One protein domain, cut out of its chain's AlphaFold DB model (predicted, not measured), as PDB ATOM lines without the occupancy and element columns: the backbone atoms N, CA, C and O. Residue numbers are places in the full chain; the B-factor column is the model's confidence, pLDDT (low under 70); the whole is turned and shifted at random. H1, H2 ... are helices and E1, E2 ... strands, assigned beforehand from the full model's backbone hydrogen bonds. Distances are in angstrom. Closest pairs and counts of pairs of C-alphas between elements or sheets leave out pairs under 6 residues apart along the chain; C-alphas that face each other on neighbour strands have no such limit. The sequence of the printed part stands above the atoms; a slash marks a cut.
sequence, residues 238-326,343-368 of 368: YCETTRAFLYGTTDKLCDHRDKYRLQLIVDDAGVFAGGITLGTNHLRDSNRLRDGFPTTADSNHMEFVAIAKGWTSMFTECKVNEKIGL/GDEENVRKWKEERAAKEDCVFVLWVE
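AT A GLANCE: This is residues 238 to 326 and 343 to 368 of the 368 residues of an uncharacterized protein of Botrytis tulipae (UniProt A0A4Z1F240). One antiparallel sheet, in the order E3 E2 E1 E4 E5, is curled like part of a barrel and folded back on itself, with E3 and E2 facing E4 and E5 and E1 as the hinge. H1 covers E1 and E2, and residues 343 to 353, of which 344 to 353 belong to H3, stick out as an arm. The printed part has 115 residues with five named strands and three named helices, E1 E2 E3 H1 E4 H2 H3 E5 along the chain, of mixed class. It is loose, with a radius of gyration of the C-alphas of 16.6 A, spanning 58 by 39 by 28 A.

IN THESE COORDINATES: Find C-alpha 243 at (9.050, -5.747, 40.305); from there E1 runs 26.2 A to residue 254, bending by 89 degrees at residue 250. Next come E2, residues 261 to 266, E3, residues 272 to 277, and H1, residues 282 to 290. E4, residues 302 to 312, 21.3 A, bends by 94 degrees at residue 309, before H2, residues 316 to 319. Past the cut, H3, residues 344 to 356, runs 18.4 A, and E5, residues 359 to 367, 24.1 A, ends at (8.605, -13.112, 33.818).

HOW THE PARTS SIT: E1, E2 and E3 form a meander, each strand the antiparallel neighbour of the one before: look at N 249 and O 264, 2.9 A, then N 265 and O 274, 2.9 A. E1 pairs with E4 at N 244 and O 304, 2.9 A, and E4 with E5 at N 363 and O 308, 2.8 A. H1 is on the sheet at a height of 9.1 A; its closest C-alphas to E1 are Leu 289 and Gly 248, 5.2 A. H2 and H3 are not on it. In H1 and H3 every O i to N i+4 pair is within hydrogen-bond range; H2 is too short for one.

THE WHOLE: The farthest C-alphas, Ala 297 and Gly 343, are 59.5 A apart. Residues 327 to 342 are cut out, a gap of 37.6 A between C-alphas 326 and 343. H1 to E4 is a long link. Confidence is under 70 at 44 residues, among them 279 to 300.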
ATOM      1  N   TYR A 238       7.548 -19.400  44.720       94.50
ATOM      2  CA  TYR A 238       6.840 -18.275  45.305       94.50
ATOM      3  C   TYR A 238       7.858 -17.305  45.888       94.50
ATOM      4  O   TYR A 238       8.824 -17.722  46.530       94.50
ATOM      5  N   CYS A 239       7.615 -16.013  45.716       94.50
ATOM      6  CA  CYS A 239       8.348 -14.969  46.408       94.50
ATOM      7  C   CYS A 239       7.466 -13.733  46.604       94.50
ATOM      8  O   CYS A 239       6.444 -13.568  45.942       94.50
ATOM      9  N   GLU A 240       7.891 -12.870  47.518       93.44
ATOM     10  CA  GLU A 240       7.428 -11.488  47.616       93.44
ATOM     11  C   GLU A 240       8.655 -10.613  47.367       93.44
ATOM     12  O   GLU A 240       9.644 -10.720  48.096       93.44
ATOM     13  N   THR A 241       8.632  -9.830  46.288       95.44
ATOM     14  CA  THR A 241       9.772  -9.013  45.860       95.44
ATOM     15  C   THR A 241       9.330  -7.771  45.094       95.44
ATOM     16  O   THR A 241       8.154  -7.598  44.769       95.44
ATOM     17  N   THR A 242      10.291  -6.894  44.820       95.56
ATOM     18  CA  THR A 242      10.098  -5.724  43.968       95.56
ATOM     19  C   THR A 242      10.067  -6.157  42.510       95.56
ATOM     20  O   THR A 242      10.874  -6.985  42.078       95.56
ATOM     21  N   ARG A 243       9.150  -5.562  41.748       94.31
ATOM     22  CA  ARG A 243       9.050  -5.747  40.305       94.31
ATOM     23  C   ARG A 243       9.127  -4.421  39.564       94.31
ATOM     24  O   ARG A 243       8.745  -3.391  40.118       94.31
ATOM     25  N   ALA A 244       9.583  -4.474  38.323       93.06
ATOM     26  CA  ALA A 244       9.628  -3.347  37.403       93.06
ATOM     27  C   ALA A 244       8.986  -3.734  36.068       93.06
ATOM     28  O   ALA A 244       9.014  -4.900  35.680       93.06
ATOM     29  N   PHE A 245       8.426  -2.744  35.380       91.12
ATOM     30  CA  PHE A 245       7.896  -2.879  34.029       91.12
ATOM     31  C   PHE A 245       8.756  -2.008  33.120       91.12
ATOM     32  O   PHE A 245       8.834  -0.806  33.346       91.12
ATOM     33  N   LEU A 246       9.460  -2.621  32.171       89.06
ATOM     34  CA  LEU A 246      10.419  -1.932  31.300       89.06
ATOM     35  C   LEU A 246      10.232  -2.379  29.848       89.06
ATOM     36  O   LEU A 246       9.572  -3.385  29.572       89.06
ATOM     37  N   TYR A 247      10.842  -1.647  28.923       83.25
ATOM     38  CA  TYR A 247      10.786  -1.925  27.492       83.25
ATOM     39  C   TYR A 247      12.129  -2.421  26.979       83.25
ATOM     40  O   TYR A 247      13.164  -1.850  27.307       83.25
ATOM     41  N   GLY A 248      12.122  -3.453  26.137       79.00
ATOM     42  CA  GLY A 248      13.303  -3.842  25.371       79.00
ATOM     43  C   GLY A 248      13.505  -2.940  24.159       79.00
ATOM     44  O   GLY A 248      12.548  -2.621  23.459       79.00
ATOM     45  N   THR A 249      14.747  -2.560  23.872       76.31
ATOM     46  CA  THR A 249      15.093  -1.775  22.677       76.31
ATOM     47  C   THR A 249      15.700  -2.661  21.596       76.31
ATOM     48  O   THR A 249      16.064  -3.805  21.848       76.31
ATOM     49  N   THR A 250      15.837  -2.171  20.363       71.62
ATOM     50  CA  THR A 250      16.582  -2.903  19.321       71.62
ATOM     51  C   THR A 250      18.094  -2.868  19.518       71.62
ATOM     52  O   THR A 250      18.805  -3.605  18.830       71.62
ATOM     53  N   ASP A 251      18.570  -2.018  20.426       74.69
ATOM     54  CA  ASP A 251      19.985  -1.811  20.682       74.69
ATOM     55  C   ASP A 251      20.552  -2.988  21.463       74.69
ATOM     56  O   ASP A 251      19.915  -3.567  22.350       74.69
ATOM     57  N   LYS A 252      21.768  -3.369  21.084       73.88
ATOM     58  CA  LYS A 252      22.446  -4.532  21.631       73.88
ATOM     59  C   LYS A 252      23.849  -4.164  22.046       73.88
ATOM     60  O   LYS A 252      24.533  -3.418  21.349       73.88
ATOM     61  N   LEU A 253      24.270  -4.764  23.147       73.81
ATOM     62  CA  LEU A 253      25.644  -4.776  23.591       73.81
ATOM     63  C   LEU A 253      26.227  -6.166  23.369       73.81
ATOM     64  O   LEU A 253      25.665  -7.152  23.856       73.81
ATOM     65  N   CYS A 254      27.335  -6.224  22.634       65.75
ATOM     66  CA  CYS A 254      28.111  -7.440  22.438       65.75
ATOM     67  C   CYS A 254      29.471  -7.314  23.123       65.75
ATOM     68  O   CYS A 254      30.093  -6.255  23.049       65.75
ATOM     69  N   ASP A 255      29.949  -8.388  23.751       59.03
ATOM     70  CA  ASP A 255      31.350  -8.459  24.171       59.03
ATOM     71  C   ASP A 255      32.275  -8.788  22.981       59.03
ATOM     72  O   ASP A 255      31.838  -9.188  21.902       59.03
ATOM     73  N   HIS A 256      33.589  -8.659  23.190       47.34
ATOM     74  CA  HIS A 256      34.639  -8.902  22.187       47.34
ATOM     75  C   HIS A 256      34.656 -10.319  21.573       47.34
ATOM     76  O   HIS A 256      35.413 -10.566  20.633       47.34
ATOM     77  N   ARG A 257      33.873 -11.262  22.111       49.72
ATOM     78  CA  ARG A 257      33.751 -12.640  21.610       49.72
ATOM     79  C   ARG A 257      32.366 -12.942  21.038       49.72
ATOM     80  O   ARG A 257      32.099 -14.110  20.761       49.72
ATOM     81  N   ASP A 258      31.495 -11.935  20.900       53.06
ATOM     82  CA  ASP A 258      30.072 -12.087  20.551       53.06
ATOM     83  C   ASP A 258      29.312 -13.083  21.456       53.06
ATOM     84  O   ASP A 258      28.269 -13.631  21.083       53.06
ATOM     85  N   LYS A 259      29.848 -13.331  22.652       51.69
ATOM     86  CA  LYS A 259      29.419 -14.332  23.627       51.69
ATOM     87  C   LYS A 259      28.291 -13.808  24.507       51.69
ATOM     88  O   LYS A 259      27.380 -14.567  24.828       51.69
ATOM     89  N   TYR A 260      28.321 -12.523  24.856       56.25
ATOM     90  CA  TYR A 260      27.213 -11.845  25.532       56.25
ATOM     91  C   TYR A 260      26.468 -10.983  24.540       56.25
ATOM     92  O   TYR A 260      27.076 -10.177  23.852       56.25
ATOM     93  N   ARG A 261      25.149 -11.148  24.465       67.75
ATOM     94  CA  ARG A 261      24.266 -10.272  23.693       67.75
ATOM     95  C   ARG A 261      23.224  -9.718  24.643       67.75
ATOM     96  O   ARG A 261      22.162 -10.317  24.812       67.75
ATOM     97  N   LEU A 262      23.557  -8.603  25.288       78.44
ATOM     98  CA  LEU A 262      22.598  -7.877  26.109       78.44
ATOM     99  C   LEU A 262      21.715  -7.052  25.188       78.44
ATOM    100  O   LEU A 262      22.208  -6.230  24.420       78.44
ATOM    101  N   GLN A 263      20.411  -7.263  25.267       80.19
ATOM    102  CA  GLN A 263      19.453  -6.330  24.701       80.19
ATOM    103  C   GLN A 263      19.213  -5.223  25.725       80.19
ATOM    104  O   GLN A 263      18.966  -5.521  26.895       80.19
ATOM    105  N   LEU A 264      19.339  -3.963  25.310       84.56
ATOM    106  CA  LEU A 264      19.167  -2.848  26.238       84.56
ATOM    107  C   LEU A 264      17.692  -2.711  26.624       84.56
ATOM    108  O   LEU A 264      16.795  -3.025  25.835       84.56
ATOM    109  N   ILE A 265      17.454  -2.253  27.850       86.25
ATOM    110  CA  ILE A 265      16.114  -1.983  28.371       86.25
ATOM    111  C   ILE A 265      16.007  -0.541  28.862       86.25
ATOM    112  O   ILE A 265      16.970   0.025  29.387       86.25
ATOM    113  N   VAL A 266      14.828   0.047  28.682       85.56
ATOM    114  CA  VAL A 266      14.517   1.442  29.017       85.56
ATOM    115  C   VAL A 266      13.238   1.548  29.841       85.56
ATOM    116  O   VAL A 266      12.396   0.645  29.820       85.56
ATOM    117  N   ASP A 267      13.105   2.648  30.574       86.75
ATOM    118  CA  ASP A 267      11.884   2.997  31.299       86.75
ATOM    119  C   ASP A 267      10.806   3.626  30.391       86.75
ATOM    120  O   ASP A 267      10.982   3.768  29.176       86.75
ATOM    121  N   ASP A 268       9.683   4.028  30.990       85.94
ATOM    122  CA  ASP A 268       8.557   4.670  30.295       85.94
ATOM    123  C   ASP A 268       8.920   6.015  29.637       85.94
ATOM    124  O   ASP A 268       8.234   6.465  28.717       85.94
ATOM    125  N   ALA A 269       9.995   6.667  30.085       82.75
ATOM    126  CA  ALA A 269      10.514   7.899  29.499       82.75
ATOM    127  C   ALA A 269      11.564   7.636  28.401       82.75
ATOM    128  O   ALA A 269      12.087   8.587  27.816       82.75
ATOM    129  N   GLY A 270      11.870   6.366  28.106       78.69
ATOM    130  CA  GLY A 270      12.915   5.966  27.165       78.69
ATOM    131  C   GLY A 270      14.332   6.119  27.725       78.69
ATOM    132  O   GLY A 270      15.295   6.098  26.957       78.69
ATOM    133  N   VAL A 271      14.484   6.289  29.040       85.31
ATOM    134  CA  VAL A 271      15.785   6.404  29.705       85.31
ATOM    135  C   VAL A 271      16.366   5.012  29.936       85.31
ATOM    136  O   VAL A 271      15.663   4.089  30.344       85.31
ATOM    137  N   PHE A 272      17.668   4.861  29.681       86.94
ATOM    138  CA  PHE A 272      18.407   3.617  29.900       86.94
ATOM    139  C   PHE A 272      18.248   3.098  31.337       86.94
ATOM    140  O   PHE A 272      18.581   3.797  32.296       86.94
ATOM    141  N   ALA A 273      17.789   1.851  31.465       89.38
ATOM    142  CA  ALA A 273      17.549   1.183  32.743       89.38
ATOM    143  C   ALA A 273      18.435  -0.060  32.959       89.38
ATOM    144  O   ALA A 273      18.558  -0.529  34.089       89.38
ATOM    145  N   GLY A 274      19.062  -0.598  31.907       89.06
ATOM    146  CA  GLY A 274      19.968  -1.744  32.010       89.06
ATOM    147  C   GLY A 274      20.039  -2.579  30.734       89.06
ATOM    148  O   GLY A 274      19.761  -2.101  29.634       89.06
ATOM    149  N   GLY A 275      20.368  -3.862  30.884       86.56
ATOM    150  CA  GLY A 275      20.377  -4.827  29.788       86.56
ATOM    151  C   GLY A 275      19.944  -6.216  30.240       86.56
ATOM    152  O   GLY A 275      20.143  -6.590  31.395       86.56
ATOM    153  N   ILE A 276      19.357  -6.980  29.321       84.12
ATOM    154  CA  ILE A 276      18.946  -8.369  29.535       84.12
ATOM    155  C   ILE A 276      19.648  -9.302  28.551       84.12
ATOM    156  O   ILE A 276      19.646  -9.077  27.339       84.12
ATOM    157  N   THR A 277      20.199 -10.397  29.069       78.19
ATOM    158  CA  THR A 277      20.643 -11.520  28.242       78.19
ATOM    159  C   THR A 277      19.424 -12.325  27.824       78.19
ATOM    160  O   THR A 277      18.709 -12.876  28.660       78.19
ATOM    161  N   LEU A 278      19.186 -12.409  26.521       71.69
ATOM    162  CA  LEU A 278      18.108 -13.228  25.976       71.69
ATOM    163  C   LEU A 278      18.624 -14.614  25.623       71.69
ATOM    164  O   LEU A 278      19.761 -14.767  25.182       71.69
ATOM    165  N   GLY A 279      17.756 -15.614  25.748       64.12
ATOM    166  CA  GLY A 279      18.017 -16.931  25.184       64.12
ATOM    167  C   GLY A 279      18.192 -16.879  23.662       64.12
ATOM    168  O   GLY A 279      17.824 -15.927  22.973       64.12
ATOM    169  N   THR A 280      18.748 -17.950  23.110       55.47
ATOM    170  CA  THR A 280      19.225 -18.019  21.716       55.47
ATOM    171  C   THR A 280      18.143 -18.205  20.660       55.47
ATOM    172  O   THR A 280      18.437 -18.142  19.468       55.47
ATOM    173  N   ASN A 281      16.868 -18.282  21.052       54.16
ATOM    174  CA  ASN A 281      15.758 -17.948  20.152       54.16
ATOM    175  C   ASN A 281      15.665 -16.426  19.934       54.16
ATOM    176  O   ASN A 281      14.578 -15.874  19.775       54.16
ATOM    177  N   HIS A 282      16.817 -15.753  19.847       51.59
ATOM    178  CA  HIS A 282      16.971 -14.312  19.728       51.59
ATOM    179  C   HIS A 282      16.091 -13.721  18.636       51.59
ATOM    180  O   HIS A 282      15.589 -12.630  18.806       51.59
ATOM    181  N   LEU A 283      15.866 -14.404  17.512       48.03
ATOM    182  CA  LEU A 283      14.968 -13.873  16.485       48.03
ATOM    183  C   LEU A 283      13.518 -13.795  16.971       48.03
ATOM    184  O   LEU A 283      12.845 -12.810  16.704       48.03
ATOM    185  N   ARG A 284      13.034 -14.804  17.699       53.94
ATOM    186  CA  ARG A 284      11.678 -14.812  18.252       53.94
ATOM    187  C   ARG A 284      11.565 -13.867  19.445       53.94
ATOM    188  O   ARG A 284      10.618 -13.092  19.490       53.94
ATOM    189  N   ASP A 285      12.541 -13.890  20.347       54.84
ATOM    190  CA  ASP A 285      12.522 -13.084  21.568       54.84
ATOM    191  C   ASP A 285      12.828 -11.611  21.259       54.84
ATOM    192  O   ASP A 285      12.065 -10.744  21.662       54.84
ATOM    193  N   SER A 286      13.810 -11.302  20.400       53.84
ATOM    194  CA  SER A 286      14.003  -9.937  19.879       53.84
ATOM    195  C   SER A 286      12.810  -9.449  19.054       53.84
ATOM    196  O   SER A 286      12.566  -8.250  19.049       53.84
ATOM    197  N   ASN A 287      12.048 -10.321  18.380       54.38
ATOM    198  CA  ASN A 287      10.793  -9.903  17.741       54.38
ATOM    199  C   ASN A 287       9.694  -9.597  18.773       54.38
ATOM    200  O   ASN A 287       9.016  -8.595  18.601       54.38
ATOM    201  N   ARG A 288       9.561 -10.368  19.868       54.97
ATOM    202  CA  ARG A 288       8.666 -10.001  20.993       54.97
ATOM    203  C   ARG A 288       9.049  -8.653  21.613       54.97
ATOM    204  O   ARG A 288       8.184  -7.953  22.116       54.97
ATOM    205  N   LEU A 289      10.329  -8.292  21.543       55.03
ATOM    206  CA  LEU A 289      10.865  -7.030  22.058       55.03
ATOM    207  C   LEU A 289      10.736  -5.861  21.068       55.03
ATOM    208  O   LEU A 289      10.740  -4.710  21.487       55.03
ATOM    209  N   ARG A 290      10.594  -6.129  19.762       52.44
ATOM    210  CA  ARG A 290      10.423  -5.101  18.714       52.44
ATOM    211  C   ARG A 290       9.075  -4.381  18.776       52.44
ATOM    212  O   ARG A 290       8.997  -3.245  18.321       52.44
ATOM    213  N   ASP A 291       8.055  -5.006  19.354       48.25
ATOM    214  CA  ASP A 291       6.704  -4.435  19.465       48.25
ATOM    215  C   ASP A 291       6.556  -3.460  20.660       48.25
ATOM    216  O   ASP A 291       5.463  -2.979  20.950       48.25
ATOM    217  N   GLY A 292       7.653  -3.156  21.367       46.47
ATOM    218  CA  GLY A 292       7.686  -2.369  22.602       46.47
ATOM    219  C   GLY A 292       8.139  -0.913  22.460       46.47
ATOM    220  O   GLY A 292       8.727  -0.385  23.398       46.47
ATOM    221  N   PHE A 293       7.920  -0.243  21.321       44.56
ATOM    222  CA  PHE A 293       8.146   1.208  21.282       44.56
ATOM    223  C   PHE A 293       7.107   1.928  22.170       44.56
ATOM    224  O   PHE A 293       5.916   1.643  22.019       44.56
ATOM    225  N   PRO A 294       7.494   2.926  22.996       47.06
ATOM    226  CA  PRO A 294       6.580   3.714  23.845       47.06
ATOM    227  C   PRO A 294       5.515   4.545  23.097       47.06
ATOM    228  O   PRO A 294       4.875   5.419  23.674       47.06
ATOM    229  N   THR A 295       5.348   4.350  21.787       47.06
ATOM    230  CA  THR A 295       4.528   5.198  20.912       47.06
ATOM    231  C   THR A 295       3.165   4.608  20.550       47.06
ATOM    232  O   THR A 295       2.379   5.290  19.894       47.06
ATOM    233  N   THR A 296       2.842   3.379  20.961       45.12
ATOM    234  CA  THR A 296       1.530   2.761  20.689       45.12
ATOM    235  C   THR A 296       0.914   2.207  21.965       45.12
ATOM    236  O   THR A 296       1.583   1.507  22.712       45.12
ATOM    237  N   ALA A 297      -0.376   2.475  22.181       45.88
ATOM    238  CA  ALA A 297      -1.151   2.084  23.366       45.88
ATOM    239  C   ALA A 297      -1.210   0.561  23.655       45.88
ATOM    240  O   ALA A 297      -1.757   0.171  24.682       45.88
ATOM    241  N   ASP A 298      -0.623  -0.267  22.781       48.19
ATOM    242  CA  ASP A 298      -0.558  -1.732  22.849       48.19
ATOM    243  C   ASP A 298       0.879  -2.277  23.068       48.19
ATOM    244  O   ASP A 298       1.135  -3.461  22.849       48.19
ATOM    245  N   SER A 299       1.851  -1.442  23.467       54.94
ATOM    246  CA  SER A 299       3.236  -1.884  23.710       54.94
ATOM    247  C   SER A 299       3.329  -2.808  24.937       54.94
ATOM    248  O   SER A 299       3.024  -2.388  26.055       54.94
ATOM    249  N   ASN A 300       3.778  -4.053  24.749       63.78
ATOM    250  CA  ASN A 300       3.913  -5.037  25.829       63.78
ATOM    251  C   ASN A 300       5.107  -4.706  26.737       63.78
ATOM    252  O   ASN A 300       6.255  -4.981  26.389       63.78
ATOM    253  N   HIS A 301       4.833  -4.148  27.915       75.38
ATOM    254  CA  HIS A 301       5.833  -4.005  28.972       75.38
ATOM    255  C   HIS A 301       6.346  -5.385  29.406       75.38
ATOM    256  O   HIS A 301       5.568  -6.329  29.562       75.38
ATOM    257  N   MET A 302       7.647  -5.497  29.652       84.25
ATOM    258  CA  MET A 302       8.243  -6.691  30.242       84.25
ATOM    259  C   MET A 302       8.203  -6.586  31.763       84.25
ATOM    260  O   MET A 302       8.675  -5.596  32.322       84.25
ATOM    261  N   GLU A 303       7.677  -7.609  32.435       90.69
ATOM    262  CA  GLU A 303       7.720  -7.696  33.894       90.69
ATOM    263  C   GLU A 303       9.043  -8.315  34.351       90.69
ATOM    264  O   GLU A 303       9.395  -9.437  33.981       90.69
ATOM    265  N   PHE A 304       9.764  -7.586  35.192       92.50
ATOM    266  CA  PHE A 304      11.010  -8.023  35.802       92.50
ATOM    267  C   PHE A 304      10.846  -8.138  37.307       92.50
ATOM    268  O   PHE A 304      10.301  -7.232  37.932       92.50
ATOM    269  N   VAL A 305      11.366  -9.207  37.903       95.00
ATOM    270  CA  VAL A 305      11.394  -9.393  39.359       95.00
ATOM    271  C   VAL A 305      12.828  -9.381  39.865       95.00
ATOM    272  O   VAL A 305      13.709 -10.006  39.275       95.00
ATOM    273  N   ALA A 306      13.074  -8.660  40.956       96.31
ATOM    274  CA  ALA A 306      14.401  -8.572  41.547       96.31
ATOM    275  C   ALA A 306      14.845  -9.926  42.129       96.31
ATOM    276  O   ALA A 306      14.029 -10.685  42.655       96.31
ATOM    277  N   ILE A 307      16.142 -10.226  42.062       95.06
ATOM    278  CA  ILE A 307      16.728 -11.461  42.608       95.06
ATOM    279  C   ILE A 307      17.762 -11.131  43.684       95.06
ATOM    280  O   ILE A 307      17.639 -11.546  44.838       95.06
ATOM    281  N   ALA A 308      18.767 -10.345  43.303       96.69
ATOM    282  CA  ALA A 308      19.897  -9.954  44.133       96.69
ATOM    283  C   ALA A 308      20.380  -8.561  43.717       96.69
ATOM    284  O   ALA A 308      20.186  -8.145  42.575       96.69
ATOM    285  N   LYS A 309      21.029  -7.843  44.627       96.88
ATOM    286  CA  LYS A 309      21.800  -6.648  44.275       96.88
ATOM    287  C   LYS A 309      23.255  -7.006  44.068       96.88
ATOM    288  O   LYS A 309      23.784  -7.958  44.650       96.88
ATOM    289  N   GLY A 310      23.930  -6.155  43.323       95.44
ATOM    290  CA  GLY A 310      25.355  -6.256  43.130       95.44
ATOM    291  C   GLY A 310      25.877  -5.110  42.309       95.44
ATOM    292  O   GLY A 310      25.387  -3.987  42.408       95.44
ATOM    293  N   TRP A 311      26.888  -5.409  41.519       92.81
ATOM    294  CA  TRP A 311      27.473  -4.456  40.607       92.81
ATOM    295  C   TRP A 311      27.818  -5.120  39.287       92.81
ATOM    296  O   TRP A 311      28.027  -6.331  39.231       92.81
ATOM    297  N   THR A 312      27.908  -4.289  38.256       87.19
ATOM    298  CA  THR A 312      28.383  -4.668  36.931       87.19
ATOM    299  C   THR A 312      29.331  -3.605  36.389       87.19
ATOM    300  O   THR A 312      29.126  -2.413  36.624       87.19
ATOM    301  N   SER A 313      30.363  -4.009  35.651       81.12
ATOM    302  CA  SER A 313      31.190  -3.073  34.871       81.12
ATOM    303  C   SER A 313      30.870  -3.100  33.374       81.12
ATOM    304  O   SER A 313      31.495  -2.370  32.606       81.12
ATOM    305  N   MET A 314      29.882  -3.900  32.950       76.75
ATOM    306  CA  MET A 314      29.550  -4.093  31.530       76.75
ATOM    307  C   MET A 314      29.154  -2.788  30.823       76.75
ATOM    308  O   MET A 314      29.467  -2.589  29.651       76.75
ATOM    309  N   PHE A 315      28.477  -1.877  31.528       75.50
ATOM    310  CA  PHE A 315      27.970  -0.635  30.935       75.50
ATOM    311  C   PHE A 315      28.984   0.511  30.956       75.50
ATOM    312  O   PHE A 315      28.968   1.349  30.056       75.50
ATOM    313  N   THR A 316      29.896   0.545  31.928       66.44
ATOM    314  CA  THR A 316      30.930   1.588  32.046       66.44
ATOM    315  C   THR A 316      31.878   1.564  30.857       66.44
ATOM    316  O   THR A 316      32.190   2.595  30.266       66.44
ATOM    317  N   GLU A 317      32.282   0.358  30.478       50.88
ATOM    318  CA  GLU A 317      33.123   0.075  29.323       50.88
ATOM    319  C   GLU A 317      32.470   0.555  28.006       50.88
ATOM    320  O   GLU A 317      33.140   1.036  27.092       50.88
ATOM    321  N   CYS A 318      31.136   0.576  27.969       46.78
ATOM    322  CA  CYS A 318      30.354   0.987  26.807       46.78
ATOM    323  C   CYS A 318      30.006   2.482  26.783       46.78
ATOM    324  O   CYS A 318      29.953   3.073  25.704       46.78
ATOM    325  N   LYS A 319      29.856   3.135  27.944       46.06
ATOM    326  CA  LYS A 319      29.643   4.594  28.061       46.06
ATOM    327  C   LYS A 319      30.824   5.418  27.531       46.06
ATOM    328  O   LYS A 319      30.637   6.562  27.118       46.06
ATOM    329  N   VAL A 320      32.028   4.841  27.466       41.44
ATOM    330  CA  VAL A 320      33.196   5.470  26.816       41.44
ATOM    331  C   VAL A 320      32.949   5.713  25.314       41.44
ATOM    332  O   VAL A 320      33.465   6.686  24.764       41.44
ATOM    333  N   ASN A 321      32.070   4.929  24.674       36.62
ATOM    334  CA  ASN A 321      31.748   5.044  23.248       36.62
ATOM    335  C   ASN A 321      30.555   5.961  22.927       36.62
ATOM    336  O   ASN A 321      30.335   6.274  21.764       36.62
ATOM    337  N   GLU A 322      29.799   6.469  23.907       39.91
ATOM    338  CA  GLU A 322      28.731   7.444  23.609       39.91
ATOM    339  C   GLU A 322      29.280   8.828  23.216       39.91
ATOM    340  O   GLU A 322      28.607   9.594  22.528       39.91
ATOM    341  N   LYS A 323      30.527   9.160  23.588       35.75
ATOM    342  CA  LYS A 323      31.179  10.420  23.174       35.75
ATOM    343  C   LYS A 323      31.834  10.370  21.790       35.75
ATOM    344  O   LYS A 323      32.212  11.420  21.275       35.75
ATOM    345  N   ILE A 324      31.956   9.193  21.180       32.75
ATOM    346  CA  ILE A 324      32.516   9.008  19.838       32.75
ATOM    347  C   ILE A 324      31.553   8.076  19.112       32.75
ATOM    348  O   ILE A 324      31.599   6.872  19.314       32.75
ATOM    349  N   GLY A 325      30.629   8.656  18.339       29.97
ATOM    350  CA  GLY A 325      29.509   7.941  17.728       29.97
ATOM    351  C   GLY A 325      29.884   6.556  17.199       29.97
ATOM    352  O   GLY A 325      30.827   6.453  16.422       29.97
ATOM    353  N   LEU A 326      29.134   5.543  17.659       42.00
ATOM    354  CA  LEU A 326      29.105   4.139  17.220       42.00
ATOM    355  C   LEU A 326      30.187   3.788  16.182       42.00
ATOM    356  O   LEU A 326      29.923   3.710  14.982       42.00
ATOM    357  N   GLY A 343      54.469   0.547  43.530       64.44
ATOM    358  CA  GLY A 343      54.302   1.013  44.907       64.44
ATOM    359  C   GLY A 343      52.836   1.061  45.358       64.44
ATOM    360  O   GLY A 343      51.925   1.245  44.549       64.44
ATOM    361  N   ASP A 344      52.612   0.959  46.670       69.62
ATOM    362  CA  ASP A 344      51.281   0.889  47.297       69.62
ATOM    363  C   ASP A 344      50.317   2.006  46.855       69.62
ATOM    364  O   ASP A 344      49.130   1.760  46.640       69.62
ATOM    365  N   GLU A 345      50.810   3.234  46.665       77.88
ATOM    366  CA  GLU A 345      49.986   4.370  46.228       77.88
ATOM    367  C   GLU A 345      49.384   4.167  44.829       77.88
ATOM    368  O   GLU A 345      48.225   4.516  44.587       77.88
ATOM    369  N   GLU A 346      50.147   3.560  43.922       77.81
ATOM    370  CA  GLU A 346      49.714   3.261  42.558       77.81
ATOM    371  C   GLU A 346      48.681   2.127  42.552       77.81
ATOM    372  O   GLU A 346      47.643   2.224  41.890       77.81
ATOM    373  N   ASN A 347      48.892   1.101  43.381       74.38
ATOM    374  CA  ASN A 347      47.930   0.012  43.566       74.38
ATOM    375  C   ASN A 347      46.591   0.518  44.126       74.38
ATOM    376  O   ASN A 347      45.523   0.082  43.677       74.38
ATOM    377  N   VAL A 348      46.632   1.477  45.060       79.50
ATOM    378  CA  VAL A 348      45.444   2.164  45.590       79.50
ATOM    379  C   VAL A 348      44.756   2.999  44.510       79.50
ATOM    380  O   VAL A 348      43.525   2.997  44.436       79.50
ATOM    381  N   ARG A 349      45.514   3.715  43.670       82.31
ATOM    382  CA  ARG A 349      44.956   4.508  42.563       82.31
ATOM    383  C   ARG A 349      44.213   3.617  41.568       82.31
ATOM    384  O   ARG A 349      43.040   3.877  41.303       82.31
ATOM    385  N   LYS A 350      44.844   2.537  41.100       77.00
ATOM    386  CA  LYS A 350      44.229   1.565  40.177       77.00
ATOM    387  C   LYS A 350      42.975   0.926  40.766       77.00
ATOM    388  O   LYS A 350      41.945   0.858  40.103       77.00
ATOM    389  N   TRP A 351      43.009   0.544  42.044       79.25
ATOM    390  CA  TRP A 351      41.818   0.025  42.721       79.25
ATOM    391  C   TRP A 351      40.657   1.032  42.735       79.25
ATOM    392  O   TRP A 351      39.506   0.646  42.527       79.25
ATOM    393  N   LYS A 352      40.926   2.323  42.971       83.44
ATOM    394  CA  LYS A 352      39.881   3.361  42.946       83.44
ATOM    395  C   LYS A 352      39.248   3.493  41.562       83.44
ATOM    396  O   LYS A 352      38.037   3.685  41.484       83.44
ATOM    397  N   GLU A 353      40.040   3.371  40.500       81.62
ATOM    398  CA  GLU A 353      39.563   3.393  39.111       81.62
ATOM    399  C   GLU A 353      38.691   2.172  38.801       81.62
ATOM    400  O   GLU A 353      37.556   2.329  38.354       81.62
ATOM    401  N   GLU A 354      39.159   0.968  39.147       78.62
ATOM    402  CA  GLU A 354      38.375  -0.267  39.025       78.62
ATOM    403  C   GLU A 354      37.064  -0.187  39.809       78.62
ATOM    404  O   GLU A 354      36.011  -0.565  39.306       78.62
ATOM    405  N   ARG A 355      37.106   0.315  41.049       84.12
ATOM    406  CA  ARG A 355      35.914   0.486  41.885       84.12
ATOM    407  C   ARG A 355      34.928   1.464  41.256       84.12
ATOM    408  O   ARG A 355      33.731   1.196  41.291       84.12
ATOM    409  N   ALA A 356      35.412   2.584  40.723       84.69
ATOM    410  CA  ALA A 356      34.567   3.589  40.085       84.69
ATOM    411  C   ALA A 356      33.864   3.048  38.831       84.69
ATOM    412  O   ALA A 356      32.765   3.495  38.519       84.69
ATOM    413  N   ALA A 357      34.460   2.060  38.156       81.62
ATOM    414  CA  ALA A 357      33.861   1.403  37.001       81.62
ATOM    415  C   ALA A 357      32.755   0.386  37.343       81.62
ATOM    416  O   ALA A 357      32.053  -0.055  36.437       81.62
ATOM    417  N   LYS A 358      32.584   0.012  38.619       86.94
ATOM    418  CA  LYS A 358      31.585  -0.969  39.074       86.94
ATOM    419  C   LYS A 358      30.272  -0.278  39.427       86.94
ATOM    420  O   LYS A 358      30.085   0.176  40.561       86.94
ATOM    421  N   GLU A 359      29.348  -0.226  38.479       89.12
ATOM    422  CA  GLU A 359      28.033   0.391  38.655       89.12
ATOM    423  C   GLU A 359      27.138  -0.501  39.516       89.12
ATOM    424  O   GLU A 359      27.021  -1.696  39.259       89.12
ATOM    425  N   ASP A 360      26.525   0.063  40.560       93.88
ATOM    426  CA  ASP A 360      25.552  -0.669  41.378       93.88
ATOM    427  C   ASP A 360      24.309  -1.014  40.558       93.88
ATOM    428  O   ASP A 360      23.769  -0.174  39.838       93.88
ATOM    429  N   CYS A 361      23.837  -2.249  40.695       94.06
ATOM    430  CA  CYS A 361      22.708  -2.756  39.933       94.06
ATOM    431  C   CYS A 361      21.854  -3.743  40.741       94.06
ATOM    432  O   CYS A 361      22.214  -4.209  41.829       94.06
ATOM    433  N   VAL A 362      20.690  -4.062  40.177       95.75
ATOM    434  CA  VAL A 362      19.814  -5.139  40.641       95.75
ATOM    435  C   VAL A 362      19.748  -6.185  39.538       95.75
ATOM    436  O   VAL A 362      19.338  -5.882  38.419       95.75
ATOM    437  N   PHE A 363      20.125  -7.418  39.857       94.69
ATOM    438  CA  PHE A 363      19.933  -8.563  38.977       94.69
ATOM    439  C   PHE A 363      18.465  -8.984  39.011       94.69
ATOM    440  O   PHE A 363      17.865  -9.106  40.086       94.69
ATOM    441  N   VAL A 364      17.887  -9.202  37.831       93.88
ATOM    442  CA  VAL A 364      16.450  -9.430  37.643       93.88
ATOM    443  C   VAL A 364      16.173 -10.684  36.814       93.88
ATOM    444  O   VAL A 364      16.984 -11.067  35.974       93.88
ATOM    445  N   LEU A 365      15.010 -11.309  37.031       91.25
ATOM    446  CA  LEU A 365      14.425 -12.292  36.110       91.25
ATOM    447  C   LEU A 365      13.324 -11.631  35.296       91.25
ATOM    448  O   LEU A 365      12.494 -10.916  35.855       91.25
ATOM    449  N   TRP A 366      13.269 -11.945  34.008       87.56
ATOM    450  CA  TRP A 366      12.107 -11.655  33.177       87.56
ATOM    451  C   TRP A 366      11.023 -12.719  33.396       87.56
ATOM    452  O   TRP A 366      11.298 -13.919  33.329       87.56
ATOM    453  N   VAL A 367       9.800 -12.273  33.682       85.31
ATOM    454  CA  VAL A 367       8.605 -13.112  33.818       85.31
ATOM    455  C   VAL A 367       7.850 -13.130  32.484       85.31
ATOM    456  O   VAL A 367       7.528 -12.074  31.940       85.31
ATOM    457  N   GLU A 368       7.595 -14.333  31.954       69.31
ATOM    458  CA  GLU A 368       6.883 -14.564  30.681       69.31
ATOM    459  C   GLU A 368       5.388 -14.849  30.826       69.31
ATOM    460  O   GLU A 368       5.004 -15.549  31.794       69.31
TER     461      GLU A 368